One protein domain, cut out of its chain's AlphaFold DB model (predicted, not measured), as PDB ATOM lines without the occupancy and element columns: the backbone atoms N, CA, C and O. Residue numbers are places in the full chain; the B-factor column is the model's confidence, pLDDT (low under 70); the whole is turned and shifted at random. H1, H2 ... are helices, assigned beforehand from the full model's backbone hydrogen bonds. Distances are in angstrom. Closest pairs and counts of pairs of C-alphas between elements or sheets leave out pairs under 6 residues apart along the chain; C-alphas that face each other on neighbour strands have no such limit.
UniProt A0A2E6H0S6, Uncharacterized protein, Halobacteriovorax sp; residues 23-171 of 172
ATOM      1  N   ILE A  23      39.657 -31.748 110.383       64.25
ATOM      2  CA  ILE A  23      40.559 -31.425 111.477       64.25
ATOM      3  C   ILE A  23      40.745 -32.704 112.303       64.25
ATOM      4  O   ILE A  23      39.772 -33.276 112.802       64.25
ATOM      5  N   SER A  24      41.988 -33.155 112.451       74.00
ATOM      6  CA  SER A  24      42.351 -34.246 113.353       74.00
ATOM      7  C   SER A  24      42.289 -33.793 114.816       74.00
ATOM      8  O   SER A  24      42.333 -32.604 115.134       74.00
ATOM      9  N   ASN A  25      42.241 -34.738 115.758       73.94
ATOM     10  CA  ASN A  25      42.302 -34.376 117.179       73.94
ATOM     11  C   ASN A  25      43.610 -33.645 117.546       73.94
ATOM     12  O   ASN A  25      43.613 -32.824 118.461       73.94
ATOM     13  N   GLN A  26      44.706 -33.930 116.831       78.50
ATOM     14  CA  GLN A  26      45.976 -33.234 117.021       78.50
ATOM     15  C   GLN A  26      45.872 -31.778 116.561       78.50
ATOM     16  O   GLN A  26      46.285 -30.888 117.292       78.50
ATOM     17  N   ASP A  27      45.210 -31.520 115.433       81.06
ATOM     18  CA  ASP A  27      44.985 -30.155 114.943       81.06
ATOM     19  C   ASP A  27      44.184 -29.316 115.953       81.06
ATOM     20  O   ASP A  27      44.418 -28.117 116.109       81.06
ATOM     21  N   CYS A  28      43.263 -29.945 116.693       80.62
ATOM     22  CA  CYS A  28      42.554 -29.289 117.789       80.62
ATOM     23  C   CYS A  28      43.484 -28.918 118.947       80.62
ATOM     24  O   CYS A  28      43.403 -27.797 119.454       80.62
ATOM     25  N   ILE A  29      44.366 -29.829 119.367       82.62
ATOM     26  CA  ILE A  29      45.374 -29.539 120.394       82.62
ATOM     27  C   ILE A  29      46.285 -28.399 119.926       82.62
ATOM     28  O   ILE A  29      46.425 -27.392 120.626       82.62
ATOM     29  N   ASP A  30      46.846 -28.533 118.728       84.00
ATOM     30  CA  ASP A  30      47.818 -27.606 118.160       84.00
ATOM     31  C   ASP A  30      47.221 -26.216 117.974       84.00
ATOM     32  O   ASP A  30      47.891 -25.218 118.240       84.00
ATOM     33  N   ALA A  31      45.944 -26.124 117.599       85.00
ATOM     34  CA  ALA A  31      45.247 -24.854 117.488       85.00
ATOM     35  C   ALA A  31      45.179 -24.113 118.827       85.00
ATOM     36  O   ALA A  31      45.557 -22.944 118.889       85.00
ATOM     37  N   TYR A  32      44.729 -24.769 119.904       85.00
ATOM     38  CA  TYR A  32      44.644 -24.119 121.217       85.00
ATOM     39  C   TYR A  32      46.023 -23.834 121.813       85.00
ATOM     40  O   TYR A  32      46.220 -22.757 122.377       85.00
ATOM     41  N   ARG A  33      46.986 -24.748 121.643       86.25
ATOM     42  CA  ARG A  33      48.375 -24.562 122.074       86.25
ATOM     43  C   ARG A  33      49.023 -23.369 121.370       86.25
ATOM     44  O   ARG A  33      49.512 -22.451 122.022       86.25
ATOM     45  N   THR A  34      48.965 -23.343 120.041       87.94
ATOM     46  CA  THR A  34      49.498 -22.244 119.222       87.94
ATOM     47  C   THR A  34      48.766 -20.941 119.516       87.94
ATOM     48  O   THR A  34      49.384 -19.887 119.627       87.94
ATOM     49  N   GLY A  35      47.448 -21.003 119.705       88.50
ATOM     50  CA  GLY A  35      46.641 -19.857 120.094       88.50
ATOM     51  C   GLY A  35      47.082 -19.247 121.424       88.50
ATOM     52  O   GLY A  35      47.152 -18.021 121.530       88.50
ATOM     53  N   TYR A  36      47.415 -20.079 122.413       88.88
ATOM     54  CA  TYR A  36      47.982 -19.637 123.688       88.88
ATOM     55  C   TYR A  36      49.356 -18.981 123.508       88.88
ATOM     56  O   TYR A  36      49.515 -17.830 123.907       88.88
ATOM     57  N   ILE A  37      50.295 -19.650 122.828       87.62
ATOM     58  CA  ILE A  37      51.653 -19.129 122.571       87.62
ATOM     59  C   ILE A  37      51.596 -17.780 121.842       87.62
ATOM     60  O   ILE A  37      52.258 -16.819 122.227       87.62
ATOM     61  N   ASN A  38      50.754 -17.675 120.814       90.94
ATOM     62  CA  ASN A  38      50.566 -16.431 120.074       90.94
ATOM     63  C   ASN A  38      50.022 -15.317 120.971       90.94
ATOM     64  O   ASN A  38      50.479 -14.182 120.892       90.94
ATOM     65  N   LEU A  39      49.039 -15.625 121.822       91.25
ATOM     66  CA  LEU A  39      48.456 -14.637 122.725       91.25
ATOM     67  C   LEU A  39      49.478 -14.132 123.748       91.25
ATOM     68  O   LEU A  39      49.533 -12.928 123.997       91.25
ATOM     69  N   GLU A  40      50.286 -15.030 124.308       88.88
ATOM     70  CA  GLU A  40      51.389 -14.686 125.207       88.88
ATOM     71  C   GLU A  40      52.401 -13.768 124.515       88.88
ATOM     72  O   GLU A  40      52.750 -12.713 125.046       88.88
ATOM     73  N   GLU A  41      52.806 -14.117 123.294       88.81
ATOM     74  CA  GLU A  41      53.736 -13.318 122.504       88.81
ATOM     75  C   GLU A  41      53.174 -11.923 122.192       88.81
ATOM     76  O   GLU A  41      53.885 -10.925 122.288       88.81
ATOM     77  N   TYR A  42      51.885 -11.814 121.864       92.31
ATOM     78  CA  TYR A  42      51.256 -10.515 121.615       92.31
ATOM     79  C   TYR A  42      51.198  -9.652 122.873       92.31
ATOM     80  O   TYR A  42      51.452  -8.451 122.796       92.31
ATOM     81  N   ILE A  43      50.907 -10.255 124.029       90.56
ATOM     82  CA  ILE A  43      50.948  -9.566 125.323       90.56
ATOM     83  C   ILE A  43      52.365  -9.072 125.610       90.56
ATOM     84  O   ILE A  43      52.536  -7.906 125.961       90.56
ATOM     85  N   ARG A  44      53.380  -9.916 125.395       88.88
ATOM     86  CA  ARG A  44      54.789  -9.555 125.581       88.88
ATOM     87  C   ARG A  44      55.174  -8.355 124.720       88.88
ATOM     88  O   ARG A  44      55.685  -7.374 125.253       88.88
ATOM     89  N   ARG A  45      54.863  -8.411 123.423       88.69
ATOM     90  CA  ARG A  45      55.141  -7.328 122.466       88.69
ATOM     91  C   ARG A  45      54.358  -6.055 122.770       88.69
ATOM     92  O   ARG A  45      54.824  -4.962 122.486       88.69
ATOM     93  N   PHE A  46      53.154  -6.160 123.323       91.88
ATOM     94  CA  PHE A  46      52.402  -4.980 123.749       91.88
ATOM     95  C   PHE A  46      53.026  -4.340 124.994       91.88
ATOM     96  O   PHE A  46      53.235  -3.131 125.019       91.88
ATOM     97  N   ASN A  47      53.381  -5.152 125.992       88.94
ATOM     98  CA  ASN A  47      53.973  -4.681 127.243       88.94
ATOM     99  C   ASN A  47      55.387  -4.100 127.050       88.94
ATOM    100  O   ASN A  47      55.746  -3.152 127.742       88.94
ATOM    101  N   ASP A  48      56.182  -4.622 126.108       90.38
ATOM    102  CA  ASP A  48      57.510  -4.074 125.779       90.38
ATOM    103  C   ASP A  48      57.471  -2.880 124.801       90.38
ATOM    104  O   ASP A  48      58.507  -2.292 124.488       90.38
ATOM    105  N   GLY A  49      56.274  -2.495 124.342       90.50
ATOM    106  CA  GLY A  49      56.053  -1.374 123.431       90.50
ATOM    107  C   GLY A  49      56.298  -1.680 121.950       90.50
ATOM    108  O   GLY A  49      56.119  -0.789 121.120       90.50
ATOM    109  N   SER A  50      56.658  -2.915 121.587       93.06
ATOM    110  CA  SER A  50      56.819  -3.348 120.191       93.06
ATOM    111  C   SER A  50      55.500  -3.436 119.421       93.06
ATOM    112  O   SER A  50      55.522  -3.446 118.191       93.06
ATOM    113  N   TYR A  51      54.366  -3.551 120.117       94.75
ATOM    114  CA  TYR A  51      53.019  -3.447 119.563       94.75
ATOM    115  C   TYR A  51      52.315  -2.203 120.077       94.75
ATOM    116  O   TYR A  51      52.159  -1.993 121.280       94.75
ATOM    117  N   ASN A  52      51.776  -1.424 119.146       94.94
ATOM    118  CA  ASN A  52      50.816  -0.387 119.473       94.94
ATOM    119  C   ASN A  52      49.411  -0.979 119.721       94.94
ATOM    120  O   ASN A  52      49.131  -2.158 119.498       94.94
ATOM    121  N   ARG A  53      48.487  -0.129 120.180       93.94
ATOM    122  CA  ARG A  53      47.112  -0.515 120.558       93.94
ATOM    123  C   ARG A  53      46.342  -1.197 119.419       93.94
ATOM    124  O   ARG A  53      45.579  -2.129 119.672       93.94
ATOM    125  N   PHE A  54      46.532  -0.744 118.178       94.31
ATOM    126  CA  PHE A  54      45.855  -1.304 117.006       94.31
ATOM    127  C   PHE A  54      46.462  -2.638 116.579       94.31
ATOM    128  O   PHE A  54      45.716  -3.561 116.250       94.31
ATOM    129  N   GLU A  55      47.790  -2.760 116.623       95.12
ATOM    130  CA  GLU A  55      48.499  -4.012 116.337       95.12
ATOM    131  C   GLU A  55      48.106  -5.095 117.340       95.12
ATOM    132  O   GLU A  55      47.685  -6.178 116.937       95.12
ATOM    133  N   MET A  56      48.122  -4.765 118.636       93.69
ATOM    134  CA  MET A  56      47.684  -5.675 119.693       93.69
ATOM    135  C   MET A  56      46.220  -6.089 119.508       93.69
ATOM    136  O   MET A  56      45.894  -7.277 119.516       93.69
ATOM    137  N   SER A  57      45.323  -5.122 119.281       91.12
ATOM    138  CA  SER A  57      43.902  -5.420 119.097       91.12
ATOM    139  C   SER A  57      43.643  -6.302 117.876       91.12
ATOM    140  O   SER A  57      42.840  -7.234 117.949       91.12
ATOM    141  N   THR A  58      44.326  -6.033 116.764       94.19
ATOM    142  CA  THR A  58      44.208  -6.822 115.532       94.19
ATOM    143  C   THR A  58      44.745  -8.235 115.734       94.19
ATOM    144  O   THR A  58      44.040  -9.194 115.422       94.19
ATOM    145  N   ALA A  59      45.939  -8.380 116.314       93.00
ATOM    146  CA  ALA A  59      46.577  -9.675 116.543       93.00
ATOM    147  C   ALA A  59      45.731 -10.578 117.455       93.00
ATOM    148  O   ALA A  59      45.451 -11.731 117.121       93.00
ATOM    149  N   VAL A  60      45.237 -10.032 118.570       93.19
ATOM    150  CA  VAL A  60      44.362 -10.760 119.500       93.19
ATOM    151  C   VAL A  60      43.032 -11.121 118.845       93.19
ATOM    152  O   VAL A  60      42.546 -12.235 119.031       93.19
ATOM    153  N   SER A  61      42.437 -10.211 118.066       91.75
ATOM    154  CA  SER A  61      41.163 -10.474 117.387       91.75
ATOM    155  C   SER A  61      41.303 -11.567 116.331       91.75
ATOM    156  O   SER A  61      40.489 -12.486 116.301       91.75
ATOM    157  N   ALA A  62      42.357 -11.517 115.512       91.19
ATOM    158  CA  ALA A  62      42.644 -12.539 114.509       91.19
ATOM    159  C   ALA A  62      42.837 -13.919 115.155       91.19
ATOM    160  O   ALA A  62      42.214 -14.894 114.733       91.19
ATOM    161  N   ASN A  63      43.619 -13.983 116.234       91.56
ATOM    162  CA  ASN A  63      43.852 -15.218 116.982       91.56
ATOM    163  C   ASN A  63      42.557 -15.780 117.595       91.56
ATOM    164  O   ASN A  63      42.248 -16.962 117.442       91.56
ATOM    165  N   SER A  64      41.738 -14.919 118.210       90.06
ATOM    166  CA  SER A  64      40.413 -15.284 118.730       90.06
ATOM    167  C   SER A  64      39.465 -15.803 117.639       90.06
ATOM    168  O   SER A  64      38.700 -16.736 117.899       90.06
ATOM    169  N   THR A  65      39.497 -15.225 116.435       88.12
ATOM    170  CA  THR A  65      38.667 -15.660 115.300       88.12
ATOM    171  C   THR A  65      39.081 -17.040 114.803       88.12
ATOM    172  O   THR A  65      38.219 -17.907 114.656       88.12
ATOM    173  N   ILE A  66      40.384 -17.270 114.607       85.94
ATOM    174  CA  ILE A  66      40.921 -18.578 114.195       85.94
ATOM    175  C   ILE A  66      40.501 -19.653 115.202       85.94
ATOM    176  O   ILE A  66      39.897 -20.657 114.822       85.94
ATOM    177  N   LEU A  67      40.716 -19.405 116.496       85.81
ATOM    178  CA  LEU A  67      40.327 -20.336 117.555       85.81
ATOM    179  C   LEU A  67      38.821 -20.578 117.623       85.81
ATOM    180  O   LEU A  67      38.402 -21.694 117.907       85.81
ATOM    181  N   SER A  68      37.988 -19.568 117.363       82.88
ATOM    182  CA  SER A  68      36.529 -19.740 117.354       82.88
ATOM    183  C   SER A  68      36.061 -20.599 116.175       82.88
ATOM    184  O   SER A  68      35.182 -21.448 116.342       82.88
ATOM    185  N   GLY A  69      36.678 -20.418 115.002       79.69
ATOM    186  CA  GLY A  69      36.440 -21.261 113.832       79.69
ATOM    187  C   GLY A  69      36.824 -22.711 114.108       79.69
ATOM    188  O   GLY A  69      35.992 -23.608 113.979       79.69
ATOM    189  N   ILE A  70      38.043 -22.929 114.604       79.50
ATOM    190  CA  ILE A  70      38.549 -24.268 114.920       79.50
ATOM    191  C   ILE A  70      37.746 -24.910 116.055       79.50
ATOM    192  O   ILE A  70      37.389 -26.075 115.955       79.50
ATOM    193  N   ARG A  71      37.356 -24.158 117.092       74.50
ATOM    194  CA  ARG A  71      36.506 -24.651 118.190       74.50
ATOM    195  C   ARG A  71      35.208 -25.272 117.691       74.50
ATOM    196  O   ARG A  71      34.773 -26.272 118.253       74.50
ATOM    197  N   THR A  72      34.574 -24.652 116.700       73.00
ATOM    198  CA  THR A  72      33.297 -25.128 116.154       73.00
ATOM    199  C   THR A  72      33.484 -26.483 115.480       73.00
ATOM    200  O   THR A  72      32.697 -27.398 115.707       73.00
ATOM    201  N   THR A  73      34.573 -26.634 114.730       72.94
ATOM    202  CA  THR A  73      34.939 -27.891 114.078       72.94
ATOM    203  C   THR A  73      35.389 -28.945 115.092       72.94
ATOM    204  O   THR A  73      34.895 -30.064 115.060       72.94
ATOM    205  N   CYS A  74      36.242 -28.591 116.054       74.56
ATOM    206  CA  CYS A  74      36.700 -29.505 117.098       74.56
ATOM    207  C   CYS A  74      35.528 -30.066 117.902       74.56
ATOM    208  O   CYS A  74      35.403 -31.275 118.002       74.56
ATOM    209  N   LEU A  75      34.592 -29.227 118.363       70.62
ATOM    210  CA  LEU A  75      33.405 -29.699 119.091       70.62
ATOM    211  C   LEU A  75      32.549 -30.704 118.299       70.62
ATOM    212  O   LEU A  75      31.854 -31.506 118.917       70.62
ATOM    213  N   ALA A  76      32.573 -30.651 116.966       69.12
ATOM    214  CA  ALA A  76      31.805 -31.552 116.113       69.12
ATOM    215  C   ALA A  76      32.487 -32.916 115.886       69.12
ATOM    216  O   ALA A  76      31.791 -33.888 115.601       69.12
ATOM    217  N   PHE A  77      33.817 -32.995 116.015       68.00
ATOM    218  CA  PHE A  77      34.607 -34.165 115.603       68.00
ATOM    219  C   PHE A  77      35.540 -34.730 116.692       68.00
ATOM    220  O   PHE A  77      36.204 -35.738 116.453       68.00
ATOM    221  N   GLU A  78      35.598 -34.122 117.882       64.81
ATOM    222  CA  GLU A  78      36.551 -34.514 118.926       64.81
ATOM    223  C   GLU A  78      36.281 -35.906 119.510       64.81
ATOM    224  O   GLU A  78      35.178 -36.229 119.960       64.81
ATOM    225  N   ASN A  79      37.336 -36.717 119.593       63.72
ATOM    226  CA  ASN A  79      37.306 -38.003 120.282       63.72
ATOM    227  C   ASN A  79      37.489 -37.786 121.808       63.72
ATOM    228  O   ASN A  79      38.373 -37.020 122.209       63.72
ATOM    229  N   PRO A  80      36.728 -38.460 122.701       62.66
ATOM    230  CA  PRO A  80      36.823 -38.262 124.156       62.66
ATOM    231  C   PRO A  80      38.218 -38.458 124.765       62.66
ATOM    232  O   PRO A  80      38.488 -37.948 125.854       62.66
ATOM    233  N   SER A  81      39.104 -39.193 124.086       61.22
ATOM    234  CA  SER A  81      40.495 -39.396 124.502       61.22
ATOM    235  C   SER A  81      41.336 -38.116 124.456       61.22
ATOM    236  O   SER A  81      42.261 -37.986 125.255       61.22
ATOM    237  N   VAL A  82      40.991 -37.157 123.589       67.19
ATOM    238  CA  VAL A  82      41.751 -35.909 123.372       67.19
ATOM    239  C   VAL A  82      41.095 -34.686 124.030       67.19
ATOM    240  O   VAL A  82      41.787 -33.732 124.395       67.19
ATOM    241  N   GLY A  83      39.803 -34.793 124.361       69.06
ATOM    242  CA  GLY A  83      39.010 -33.768 125.056       69.06
ATOM    243  C   GLY A  83      39.653 -33.170 126.307       69.06
ATOM    244  O   GLY A  83      39.446 -31.998 126.615       69.06
ATOM    245  N   LYS A  84      40.462 -33.944 127.043       74.56
ATOM    246  CA  LYS A  84      41.169 -33.444 128.234       74.56
ATOM    247  C   LYS A  84      42.291 -32.466 127.880       74.56
ATOM    248  O   LYS A  84      42.427 -31.453 128.560       74.56
ATOM    249  N   CYS A  85      43.055 -32.753 126.829       77.06
ATOM    250  CA  CYS A  85      44.171 -31.922 126.383       77.06
ATOM    251  C   CYS A  85      43.673 -30.626 125.756       77.06
ATOM    252  O   CYS A  85      44.067 -29.542 126.179       77.06
ATOM    253  N   VAL A  86      42.708 -30.722 124.842       80.50
ATOM    254  CA  VAL A  86      42.058 -29.545 124.252       80.50
ATOM    255  C   VAL A  86      41.424 -28.673 125.328       80.50
ATOM    256  O   VAL A  86      41.585 -27.454 125.303       80.50
ATOM    257  N   LYS A  87      40.759 -29.274 126.323       80.19
ATOM    258  CA  LYS A  87      40.217 -28.527 127.462       80.19
ATOM    259  C   LYS A  87      41.313 -27.813 128.258       80.19
ATOM    260  O   LYS A  87      41.118 -26.645 128.577       80.19
ATOM    261  N   ALA A  88      42.444 -28.461 128.534       79.38
ATOM    262  CA  ALA A  88      43.554 -27.849 129.267       79.38
ATOM    263  C   ALA A  88      44.155 -26.642 128.520       79.38
ATOM    264  O   ALA A  88      44.231 -25.553 129.086       79.38
ATOM    265  N   TYR A  89      44.494 -26.779 127.232       82.75
ATOM    266  CA  TYR A  89      45.010 -25.646 126.444       82.75
ATOM    267  C   TYR A  89      43.968 -24.541 126.257       82.75
ATOM    268  O   TYR A  89      44.291 -23.354 126.282       82.75
ATOM    269  N   LYS A  90      42.693 -24.907 126.110       85.25
ATOM    270  CA  LYS A  90      41.595 -23.939 126.059       85.25
ATOM    271  C   LYS A  90      41.464 -23.158 127.363       85.25
ATOM    272  O   LYS A  90      41.189 -21.959 127.309       85.25
ATOM    273  N   GLU A  91      41.618 -23.812 128.508       85.12
ATOM    274  CA  GLU A  91      41.608 -23.155 129.816       85.12
ATOM    275  C   GLU A  91      42.774 -22.171 129.935       85.12
ATOM    276  O   GLU A  91      42.523 -21.013 130.261       85.12
ATOM    277  N   LEU A  92      43.993 -22.570 129.546       83.81
ATOM    278  CA  LEU A  92      45.159 -21.676 129.487       83.81
ATOM    279  C   LEU A  92      44.912 -20.449 128.600       83.81
ATOM    280  O   LEU A  92      45.118 -19.312 129.025       83.81
ATOM    281  N   TYR A  93      44.418 -20.663 127.376       88.38
ATOM    282  CA  TYR A  93      44.095 -19.571 126.459       88.38
ATOM    283  C   TYR A  93      43.037 -18.629 127.037       88.38
ATOM    284  O   TYR A  93      43.191 -17.412 126.975       88.38
ATOM    285  N   THR A  94      41.949 -19.183 127.576       88.81
ATOM    286  CA  THR A  94      40.813 -18.395 128.081       88.81
ATOM    287  C   THR A  94      41.242 -17.533 129.260       88.81
ATOM    288  O   THR A  94      40.975 -16.335 129.273       88.81
ATOM    289  N   ASP A  95      41.970 -18.129 130.198       87.44
ATOM    290  CA  ASP A  95      42.479 -17.467 131.392       87.44
ATOM    291  C   ASP A  95      43.444 -16.320 131.039       87.44
ATOM    292  O   ASP A  95      43.343 -15.218 131.580       87.44
ATOM    293  N   LEU A  96      44.315 -16.510 130.043       86.69
ATOM    294  CA  LEU A  96      45.165 -15.431 129.537       86.69
ATOM    295  C   LEU A  96      44.350 -14.353 128.800       86.69
ATOM    296  O   LEU A  96      44.544 -13.154 129.014       86.69
ATOM    297  N   ARG A  97      43.390 -14.762 127.963       91.31
ATOM    298  CA  ARG A  97      42.553 -13.873 127.145       91.31
ATOM    299  C   ARG A  97      41.661 -12.962 127.980       91.31
ATOM    300  O   ARG A  97      41.400 -11.840 127.541       91.31
ATOM    301  N   GLU A  98      41.209 -13.409 129.147       91.31
ATOM    302  CA  GLU A  98      40.403 -12.619 130.090       91.31
ATOM    303  C   GLU A  98      41.144 -11.381 130.616       91.31
ATOM    304  O   GLU A  98      40.519 -10.354 130.890       91.31
ATOM    305  N   ASN A  99      42.478 -11.426 130.671       89.75
ATOM    306  CA  ASN A  99      43.295 -10.277 131.067       89.75
ATOM    307  C   ASN A  99      43.434  -9.225 129.949       89.75
ATOM    308  O   ASN A  99      43.813  -8.079 130.211       89.75
ATOM    309  N   VAL A 100      43.078  -9.573 128.707       91.81
ATOM    310  CA  VAL A 100      43.167  -8.688 127.539       91.81
ATOM    311  C   VAL A 100      41.837  -7.970 127.302       91.81
ATOM    312  O   VAL A 100      40.909  -8.501 126.678       91.81
ATOM    313  N   LYS A 101      41.729  -6.711 127.735       93.88
ATOM    314  CA  LYS A 101      40.515  -5.907 127.543       93.88
ATOM    315  C   LYS A 101      40.650  -5.047 126.290       93.88
ATOM    316  O   LYS A 101      40.993  -3.875 126.373       93.88
ATOM    317  N   LEU A 102      40.324  -5.614 125.125       91.44
ATOM    318  CA  LEU A 102      40.457  -4.943 123.818       91.44
ATOM    319  C   LEU A 102      39.884  -3.517 123.786       91.44
ATOM    320  O   LEU A 102      40.551  -2.604 123.314       91.44
ATOM    321  N   GLY A 103      38.690  -3.301 124.349       90.19
ATOM    322  CA  GLY A 103      38.105  -1.958 124.441       90.19
ATOM    323  C   GLY A 103      38.950  -0.990 125.279       90.19
ATOM    324  O   GLY A 103      39.161   0.148 124.874       90.19
ATOM    325  N   ALA A 104      39.498  -1.452 126.408       91.38
ATOM    326  CA  ALA A 104      40.377  -0.644 127.250       91.38
ATOM    327  C   ALA A 104      41.729  -0.370 126.572       91.38
ATOM    328  O   ALA A 104      42.234   0.742 126.682       91.38
ATOM    329  N   ILE A 105      42.284  -1.336 125.834       91.44
ATOM    330  CA  ILE A 105      43.520  -1.162 125.054       91.44
ATOM    331  C   ILE A 105      43.316  -0.102 123.969       91.44
ATOM    332  O   ILE A 105      44.099   0.842 123.880       91.44
ATOM    333  N   LEU A 106      42.237  -0.201 123.186       92.12
ATOM    334  CA  LEU A 106      41.927   0.758 122.119       92.12
ATOM    335  C   LEU A 106      41.700   2.174 122.662       92.12
ATOM    336  O   LEU A 106      42.196   3.141 122.088       92.12
ATOM    337  N   MET A 107      41.019   2.298 123.805       93.00
ATOM    338  CA  MET A 107      40.816   3.581 124.490       93.00
ATOM    339  C   MET A 107      42.084   4.106 125.184       93.00
ATOM    340  O   MET A 107      42.110   5.255 125.612       93.00
ATOM    341  N   GLY A 108      43.142   3.295 125.291       89.19
ATOM    342  CA  GLY A 108      44.370   3.648 126.006       89.19
ATOM    343  C   GLY A 108      44.284   3.544 127.528       89.19
ATOM    344  O   GLY A 108      45.197   3.994 128.208       89.19
ATOM    345  N   ASN A 109      43.217   2.942 128.053       92.56
ATOM    346  CA  ASN A 109      42.993   2.724 129.484       92.56
ATOM    347  C   ASN A 109      43.758   1.507 130.027       92.56
ATOM    348  O   ASN A 109      43.932   1.382 131.235       92.56
ATOM    349  N   GLN A 110      44.185   0.594 129.151       90.94
ATOM    350  CA  GLN A 110      45.055  -0.527 129.497       90.94
ATOM    351  C   GLN A 110      46.356  -0.404 128.702       90.94
ATOM    352  O   GLN A 110      46.361  -0.611 127.490       90.94
ATOM    353  N   THR A 111      47.438  -0.038 129.386       87.75
ATOM    354  CA  THR A 111      48.786   0.113 128.808       87.75
ATOM    355  C   THR A 111      49.695  -1.075 129.101       87.75
ATOM    356  O   THR A 111      50.729  -1.207 128.467       87.75
ATOM    357  N   GLU A 112      49.297  -1.934 130.037       89.69
ATOM    358  CA  GLU A 112      50.006  -3.150 130.417       89.69
ATOM    359  C   GLU A 112      48.985  -4.255 130.722       89.69
ATOM    360  O   GLU A 112      47.870  -3.997 131.201       89.69
ATOM    361  N   ILE A 113      49.345  -5.495 130.410       87.44
ATOM    362  CA  ILE A 113      48.522  -6.679 130.643       87.44
ATOM    363  C   ILE A 113      49.272  -7.611 131.591       87.44
ATOM    364  O   ILE A 113      50.356  -8.097 131.278       87.44
ATOM    365  N   THR A 114      48.660  -7.883 132.741       81.75
ATOM    366  CA  THR A 114      49.160  -8.828 133.744       81.75
ATOM    367  C   THR A 114      48.649 -10.247 133.485       81.75
ATOM    368  O   THR A 114      47.492 -10.429 133.111       81.75
ATOM    369  N   TYR A 115      49.475 -11.251 133.773       73.06
ATOM    370  CA  TYR A 115      49.128 -12.677 133.706       73.06
ATOM    371  C   TYR A 115      48.246 -13.131 134.894       73.06
ATOM    372  O   TYR A 115      48.255 -12.507 135.960       73.06
ATOM    373  N   SER A 116      47.475 -14.215 134.731       65.12
ATOM    374  CA  SER A 116      46.447 -14.650 135.698       65.12
ATOM    375  C   SER A 116      46.997 -15.191 137.035       65.12
ATOM    376  O   SER A 116      48.153 -15.597 137.155       65.12
ATOM    377  N   LYS A 117      46.113 -15.278 138.048       57.34
ATOM    378  CA  LYS A 117      46.381 -15.889 139.367       57.34
ATOM    379  C   LYS A 117      46.300 -17.423 139.406       57.34
ATOM    380  O   LYS A 117      46.906 -18.021 140.288       57.34
ATOM    381  N   LYS A 118      45.554 -18.080 138.510       52.78
ATOM    382  CA  LYS A 118      45.499 -19.559 138.465       52.78
ATOM    383  C   LYS A 118      46.821 -20.136 137.987       52.78
ATOM    384  O   LYS A 118      47.310 -21.106 138.562       52.78
ATOM    385  N   MET A 119      47.440 -19.440 137.038       51.75
ATOM    386  CA  MET A 119      48.848 -19.605 136.712       51.75
ATOM    387  C   MET A 119      49.685 -19.528 138.003       51.75
ATOM    388  O   MET A 119      50.421 -20.460 138.318       51.75
ATOM    389  N   GLN A 120      49.490 -18.479 138.825       46.03
ATOM    390  CA  GLN A 120      50.229 -18.222 140.084       46.03
ATOM    391  C   GLN A 120      50.080 -19.275 141.193       46.03
ATOM    392  O   GLN A 120      50.922 -19.298 142.086       46.03
ATOM    393  N   GLN A 121      49.083 -20.160 141.154       39.19
ATOM    394  CA  GLN A 121      48.901 -21.199 142.178       39.19
ATOM    395  C   GLN A 121      49.619 -22.508 141.839       39.19
ATOM    396  O   GLN A 121      50.293 -23.069 142.701       39.19
ATOM    397  N   VAL A 122      49.564 -22.955 140.581       44.00
ATOM    398  CA  VAL A 122      50.323 -24.133 140.107       44.00
ATOM    399  C   VAL A 122      51.828 -23.889 140.235       44.00
ATOM    400  O   VAL A 122      52.600 -24.755 140.628       44.00
ATOM    401  N   ILE A 123      52.209 -22.638 140.033       42.91
ATOM    402  CA  ILE A 123      53.481 -22.022 140.388       42.91
ATOM    403  C   ILE A 123      53.978 -22.335 141.815       42.91
ATOM    404  O   ILE A 123      55.166 -22.606 141.998       42.91
ATOM    405  N   GLU A 124      53.125 -22.243 142.839       42.97
ATOM    406  CA  GLU A 124      53.540 -22.484 144.227       42.97
ATOM    407  C   GLU A 124      53.590 -23.973 144.557       42.97
ATOM    408  O   GLU A 124      54.425 -24.395 145.356       42.97
ATOM    409  N   GLU A 125      52.728 -24.764 143.923       41.88
ATOM    410  CA  GLU A 125      52.692 -26.221 144.050       41.88
ATOM    411  C   GLU A 125      53.941 -26.862 143.423       41.88
ATOM    412  O   GLU A 125      54.648 -27.613 144.093       41.88
ATOM    413  N   VAL A 126      54.317 -26.443 142.208       42.34
ATOM    414  CA  VAL A 126      55.556 -26.873 141.533       42.34
ATOM    415  C   VAL A 126      56.807 -26.398 142.282       42.34
ATOM    416  O   VAL A 126      57.787 -27.138 142.380       42.34
ATOM    417  N   LYS A 127      56.788 -25.192 142.873       40.78
ATOM    418  CA  LYS A 127      57.887 -24.707 143.728       40.78
ATOM    419  C   LYS A 127      58.089 -25.616 144.947       40.78
ATOM    420  O   LYS A 127      59.230 -25.980 145.233       40.78
ATOM    421  N   ARG A 128      56.995 -26.027 145.603       44.34
ATOM    422  CA  ARG A 128      56.998 -26.961 146.744       44.34
ATOM    423  C   ARG A 128      57.520 -28.352 146.359       44.34
ATOM    424  O   ARG A 128      58.289 -28.937 147.115       44.34
ATOM    425  N   ASP A 129      57.175 -28.843 145.170       39.72
ATOM    426  CA  ASP A 129      57.656 -30.136 144.665       39.72
ATOM    427  C   ASP A 129      59.133 -30.102 144.223       39.72
ATOM    428  O   ASP A 129      59.855 -31.093 144.378       39.72
ATOM    429  N   SER A 130      59.627 -28.954 143.739       39.59
ATOM    430  CA  SER A 130      61.040 -28.767 143.365       39.59
ATOM    431  C   SER A 130      61.991 -28.750 144.570       39.59
ATOM    432  O   SER A 130      63.130 -29.202 144.460       39.59
ATOM    433  N   GLU A 131      61.511 -28.298 145.733       45.88
ATOM    434  CA  GLU A 131      62.231 -28.396 147.010       45.88
ATOM    435  C   GLU A 131      62.230 -29.845 147.551       45.88
ATOM    436  O   GLU A 131      63.012 -30.175 148.442       45.88
ATOM    437  N   GLY A 132      61.394 -30.730 146.985       44.78
ATOM    438  CA  GLY A 132      61.168 -32.093 147.464       44.78
ATOM    439  C   GLY A 132      61.853 -33.226 146.691       44.78
ATOM    440  O   GLY A 132      62.223 -34.212 147.331       44.78
ATOM    441  N   LYS A 133      62.026 -33.175 145.355       42.69
ATOM    442  CA  LYS A 133      62.591 -34.321 144.596       42.69
ATOM    443  C   LYS A 133      63.441 -33.952 143.371       42.69
ATOM    444  O   LYS A 133      63.071 -33.184 142.490       42.69
ATOM    445  N   THR A 134      64.594 -34.613 143.313       49.97
ATOM    446  CA  THR A 134      65.617 -34.652 142.260       49.97
ATOM    447  C   THR A 134      65.053 -34.962 140.867       49.97
ATOM    448  O   THR A 134      64.688 -36.099 140.586       49.97
ATOM    449  N   GLY A 135      65.040 -33.968 139.976       44.16
ATOM    450  CA  GLY A 135      64.749 -34.143 138.546       44.16
ATOM    451  C   GLY A 135      64.687 -32.809 137.801       44.16
ATOM    452  O   GLY A 135      65.533 -32.529 136.957       44.16
ATOM    453  N   LEU A 136      63.764 -31.933 138.207       44.22
ATOM    454  CA  LEU A 136      63.562 -30.596 137.619       44.22
ATOM    455  C   LEU A 136      64.575 -29.534 138.085       44.22
ATOM    456  O   LEU A 136      64.829 -28.563 137.376       44.22
ATOM    457  N   GLY A 137      65.224 -29.734 139.238       41.34
ATOM    458  CA  GLY A 137      66.182 -28.774 139.806       41.34
ATOM    459  C   GLY A 137      67.438 -28.512 138.958       41.34
ATOM    460  O   GLY A 137      68.126 -27.520 139.179       41.34
ATOM    461  N   ARG A 138      67.737 -29.360 137.962       42.69
ATOM    462  CA  ARG A 138      68.889 -29.163 137.062       42.69
ATOM    463  C   ARG A 138      68.635 -28.137 135.957       42.69
ATOM    464  O   ARG A 138      69.588 -27.521 135.495       42.69
ATOM    465  N   LEU A 139      67.379 -27.921 135.562       45.94
ATOM    466  CA  LEU A 139      67.028 -26.982 134.491       45.94
ATOM    467  C   LEU A 139      67.193 -25.522 134.954       45.94
ATOM    468  O   LEU A 139      67.766 -24.692 134.248       45.94
ATOM    469  N   PHE A 140      66.813 -25.238 136.203       42.94
ATOM    470  CA  PHE A 140      66.818 -23.886 136.774       42.94
ATOM    471  C   PHE A 140      68.175 -23.404 137.302       42.94
ATOM    472  O   PHE A 140      68.359 -22.207 137.512       42.94
ATOM    473  N   GLN A 141      69.160 -24.292 137.463       40.91
ATOM    474  CA  GLN A 141      70.497 -23.915 137.942       40.91
ATOM    475  C   GLN A 141      71.279 -23.049 136.929       40.91
ATOM    476  O   GLN A 141      72.284 -22.434 137.284       40.91
ATOM    477  N   SER A 142      70.801 -22.968 135.681       39.41
ATOM    478  CA  SER A 142      71.379 -22.145 134.611       39.41
ATOM    479  C   SER A 142      70.879 -20.690 134.589       39.41
ATOM    480  O   SER A 142      71.537 -19.828 134.009       39.41
ATOM    481  N   LEU A 143      69.772 -20.368 135.268       40.84
ATOM    482  CA  LEU A 143      69.162 -19.031 135.256       40.84
ATOM    483  C   LEU A 143      69.612 -18.205 136.465       40.84
ATOM    484  O   LEU A 143      68.849 -17.879 137.372       40.84
ATOM    485  N   ARG A 144      70.899 -17.853 136.485       38.94
ATOM    486  CA  ARG A 144      71.494 -16.972 137.499       38.94
ATOM    487  C   ARG A 144      71.282 -15.506 137.097       38.94
ATOM    488  O   ARG A 144      72.214 -14.848 136.649       38.94
ATOM    489  N   ILE A 145      70.053 -14.999 137.219       39.47
ATOM    490  CA  ILE A 145      69.713 -13.592 136.935       39.47
ATOM    491  C   ILE A 145      69.211 -12.910 138.221       39.47
ATOM    492  O   ILE A 145      68.469 -13.494 139.006       39.47
ATOM    493  N   GLY A 146      69.711 -11.693 138.466       31.95
ATOM    494  CA  GLY A 146      69.611 -10.949 139.723       31.95
ATOM    495  C   GLY A 146      68.196 -10.585 140.193       31.95
ATOM    496  O   GLY A 146      67.236 -10.522 139.431       31.95
ATOM    497  N   ILE A 147      68.106 -10.292 141.492       36.06
ATOM    498  CA  ILE A 147      66.881 -10.279 142.310       36.06
ATOM    499  C   ILE A 147      65.819  -9.246 141.875       36.06
ATOM    500  O   ILE A 147      64.638  -9.448 142.140       36.06
ATOM    501  N   GLY A 148      66.194  -8.196 141.136       35.72
ATOM    502  CA  GLY A 148      65.250  -7.213 140.578       35.72
ATOM    503  C   GLY A 148      64.539  -7.659 139.292       35.72
ATOM    504  O   GLY A 148      63.432  -7.213 139.028       35.72
ATOM    505  N   ALA A 149      65.133  -8.579 138.526       37.06
ATOM    506  CA  ALA A 149      64.521  -9.181 137.338       37.06
ATOM    507  C   ALA A 149      63.759 -10.475 137.674       37.06
ATOM    508  O   ALA A 149      63.091 -11.050 136.815       37.06
ATOM    509  N   LEU A 150      63.854 -10.950 138.924       38.69
ATOM    510  CA  LEU A 150      63.285 -12.227 139.333       38.69
ATOM    511  C   LEU A 150      61.767 -12.246 139.214       38.69
ATOM    512  O   LEU A 150      61.280 -13.253 138.747       38.69
ATOM    513  N   SER A 151      60.995 -11.210 139.558       42.28
ATOM    514  CA  SER A 151      59.527 -11.374 139.536       42.28
ATOM    515  C   SER A 151      58.984 -11.610 138.128       42.28
ATOM    516  O   SER A 151      58.186 -12.518 137.938       42.28
ATOM    517  N   GLU A 152      59.461 -10.856 137.137       41.94
ATOM    518  CA  GLU A 152      59.003 -10.955 135.749       41.94
ATOM    519  C   GLU A 152      59.610 -12.171 135.029       41.94
ATOM    520  O   GLU A 152      58.905 -12.891 134.323       41.94
ATOM    521  N   THR A 153      60.894 -12.473 135.276       43.84
ATOM    522  CA  THR A 153      61.566 -13.658 134.706       43.84
ATOM    523  C   THR A 153      61.017 -14.946 135.305       43.84
ATOM    524  O   THR A 153      60.851 -15.937 134.604       43.84
ATOM    525  N   VAL A 154      60.689 -14.931 136.597       44.59
ATOM    526  CA  VAL A 154      60.024 -16.044 137.267       44.59
ATOM    527  C   VAL A 154      58.617 -16.189 136.702       44.59
ATOM    528  O   VAL A 154      58.273 -17.300 136.335       44.59
ATOM    529  N   GLN A 155      57.834 -15.113 136.545       48.53
ATOM    530  CA  GLN A 155      56.500 -15.186 135.928       48.53
ATOM    531  C   GLN A 155      56.547 -15.796 134.514       48.53
ATOM    532  O   GLN A 155      55.832 -16.754 134.252       48.53
ATOM    533  N   ARG A 156      57.462 -15.333 133.647       48.78
ATOM    534  CA  ARG A 156      57.650 -15.900 132.298       48.78
ATOM    535  C   ARG A 156      58.110 -17.354 132.319       48.78
ATOM    536  O   ARG A 156      57.571 -18.178 131.594       48.78
ATOM    537  N   ALA A 157      59.083 -17.696 133.163       48.19
ATOM    538  CA  ALA A 157      59.533 -19.080 133.305       48.19
ATOM    539  C   ALA A 157      58.395 -19.999 133.771       48.19
ATOM    540  O   ALA A 157      58.348 -21.169 133.408       48.19
ATOM    541  N   LYS A 158      57.461 -19.465 134.557       49.50
ATOM    542  CA  LYS A 158      56.322 -20.201 135.092       49.50
ATOM    543  C   LYS A 158      55.193 -20.414 134.083       49.50
ATOM    544  O   LYS A 158      54.599 -21.488 134.098       49.50
ATOM    545  N   ASP A 159      54.926 -19.445 133.213       53.81
ATOM    546  CA  ASP A 159      53.961 -19.591 132.114       53.81
ATOM    547  C   ASP A 159      54.456 -20.651 131.116       53.81
ATOM    548  O   ASP A 159      53.723 -21.582 130.771       53.81
ATOM    549  N   ILE A 160      55.762 -20.618 130.818       58.66
ATOM    550  CA  ILE A 160      56.478 -21.685 130.107       58.66
ATOM    551  C   ILE A 160      56.313 -23.033 130.833       58.66
ATOM    552  O   ILE A 160      56.001 -24.030 130.193       58.66
ATOM    553  N   THR A 161      56.411 -23.074 132.168       63.03
ATOM    554  CA  THR A 161      56.274 -24.325 132.943       63.03
ATOM    555  C   THR A 161      54.856 -24.915 132.881       63.03
ATOM    556  O   THR A 161      54.692 -26.134 132.884       63.03
ATOM    557  N   MET A 162      53.809 -24.081 132.851       65.69
ATOM    558  CA  MET A 162      52.418 -24.554 132.768       65.69
ATOM    559  C   MET A 162      52.122 -25.133 131.381       65.69
ATOM    560  O   MET A 162      51.519 -26.201 131.272       65.69
ATOM    561  N   LEU A 163      52.614 -24.470 130.333       71.38
ATOM    562  CA  LEU A 163      52.581 -24.990 128.972       71.38
ATOM    563  C   LEU A 163      53.354 -26.314 128.859       71.38
ATOM    564  O   LEU A 163      52.788 -27.297 128.393       71.38
ATOM    565  N   GLU A 164      54.587 -26.373 129.371       68.75
ATOM    566  CA  GLU A 164      55.421 -27.586 129.410       68.75
ATOM    567  C   GLU A 164      54.753 -28.736 130.181       68.75
ATOM    568  O   GLU A 164      54.851 -29.899 129.791       68.75
ATOM    569  N   PHE A 165      54.038 -28.439 131.270       67.12
ATOM    570  CA  PHE A 165      53.291 -29.443 132.027       67.12
ATOM    571  C   PHE A 165      52.127 -30.031 131.223       67.12
ATOM    572  O   PHE A 165      51.885 -31.242 131.277       67.12
ATOM    573  N   VAL A 166      51.389 -29.189 130.495       69.06
ATOM    574  CA  VAL A 166      50.307 -29.656 129.622       69.06
ATOM    575  C   VAL A 166      50.887 -30.436 128.439       69.06
ATOM    576  O   VAL A 166      50.399 -31.531 128.169       69.06
ATOM    577  N   ASP A 167      51.966 -29.948 127.821       75.44
ATOM    578  CA  ASP A 167      52.706 -30.621 126.743       75.44
ATOM    579  C   ASP A 167      53.142 -32.037 127.169       75.44
ATOM    580  O   ASP A 167      52.740 -33.028 126.552       75.44
ATOM    581  N   ALA A 168      53.799 -32.163 128.327       67.19
ATOM    582  CA  ALA A 168      54.242 -33.447 128.872       67.19
ATOM    583  C   ALA A 168      53.092 -34.433 129.154       67.19
ATOM    584  O   ALA A 168      53.266 -35.647 129.034       67.19
ATOM    585  N   LYS A 169      51.906 -33.941 129.540       67.31
ATOM    586  CA  LYS A 169      50.720 -34.788 129.758       67.31
ATOM    587  C   LYS A 169      49.988 -35.158 128.475       67.31
ATOM    588  O   LYS A 169      49.266 -36.157 128.470       67.31
ATOM    589  N   CYS A 170      50.145 -34.355 127.433       70.06
ATOM    590  CA  CYS A 170      49.454 -34.510 126.161       70.06
ATOM    591  C   CYS A 170      50.320 -35.155 125.074       70.06
ATOM    592  O   CYS A 170      49.786 -35.496 124.024       70.06
ATOM    593  N   GLY A 171      51.603 -35.409 125.357       62.44
ATOM    594  CA  GLY A 171      52.527 -36.086 124.447       62.44
ATOM    595  C   GLY A 171      53.110 -35.173 123.368       62.44
ATOM    596  O   GLY A 171      53.472 -35.681 122.308       62.44
TER     597      GLY A 171
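This is residues 23 to 171 of the 172 residues of an uncharacterized protein of Halobacteriovorax sp (UniProt A0A2E6H0S6). This is a flat, rather splayed bundle of four long helices that run up and down: H1 and H2 fold back on each other as a hairpin, H3 packs on H1 as its neighbour, and H7 joins more loosely, touching H3 near the end of H7. The short H4 packs on the first residues of H2, H5 crosses H7 nearly at a right angle, and the small H6 lies far from the mean of the C-alphas, with residues 130 to 135 and 146 to 152 sticking out. The printed part has 149 residues with seven named helices, H1 to H7 in chain order, and no named strand; the class is all helix. The whole is compact, with a radius of gyration of the C-alphas of 16.8 A, and its C-alphas span 43 by 43 by 21 A.

H1, residues 25 to 47, and H2, residues 53 to 77, form a helical hairpin: they touch, closest at the C-alphas of Cys 28 and Cys 74, 5.9 A apart, and run opposite ways at a shallow tilt of 13 degrees. H3, residues 83 to 98, touches H1, closest at the C-alphas of Tyr 36 and Tyr 93, 4.8 A apart, and runs the same way at a shallow tilt of 18 degrees. H2 and H3 are near each other, with 11 pairs of C-alphas within 10 A. H4, residues 102 to 107, touches residues 53 to 57 of H2 alone; the closest C-alphas, of Arg 53 and Leu 106, are 5.6 A apart. H5, residues 117 to 130, is close to H3 but not clearly touching, with the C-alphas of Asp 95 and Lys 118 8.0 A apart. H6, residues 137 to 140, touches no helix. H7, residues 150 to 170, touches H5 about perpendicular, at 83 degrees, with the C-alphas of Ile 123 and Lys 158 closest at 6.3 A. With residues 166 to 170 alone H7 touches residues 85 to 89 of H3, closest at the C-alphas of Cys 85 and Cys 170, 5.9 A apart, opposite ways at a shallow tilt of 23 degrees. H1 and H7 are near each other, while H2 and H7 are apart. H1, H2, H3 and H7 are the up-and-down bundle, each running against the one before it. In H1, H2, H3, H4 and H7 every O i to N i+4 pair is within hydrogen-bond range; in H5 it is 8 of 10, and H6 is too short for such a pair.

H1 begins at C-alpha 25, at (42.302, -34.376, 117.179), and is 33.5 A long from first to last C-alpha. H2, the longest helix by residues, is 36.2 A long and ends at C-alpha 77, at (34.607, -34.165, 115.603). H3 is 21.8 A long, and H4 has six residues. H5 is 19.9 A long, and H6 has four residues. H7 is 29.3 A long and ends at C-alpha 170, at (49.454, -34.510, 126.161).

The outline is flat, and the two C-alphas farthest apart, of Ala 76 and Gly 146, are 49.1 A apart. The printed part runs from residue 23 to 171 with no cut. The links H1 to H2, H2 to H3 and H3 to H4 are tight, the other three are short, and no link is long. The mean pLDDT of the printed part is 71.3; 62 residues are under 70, among them residues 76 to 83 and 116 to 162. The model's mean pLDDT is 45 for H5, 43 for H6 and 57 for H7.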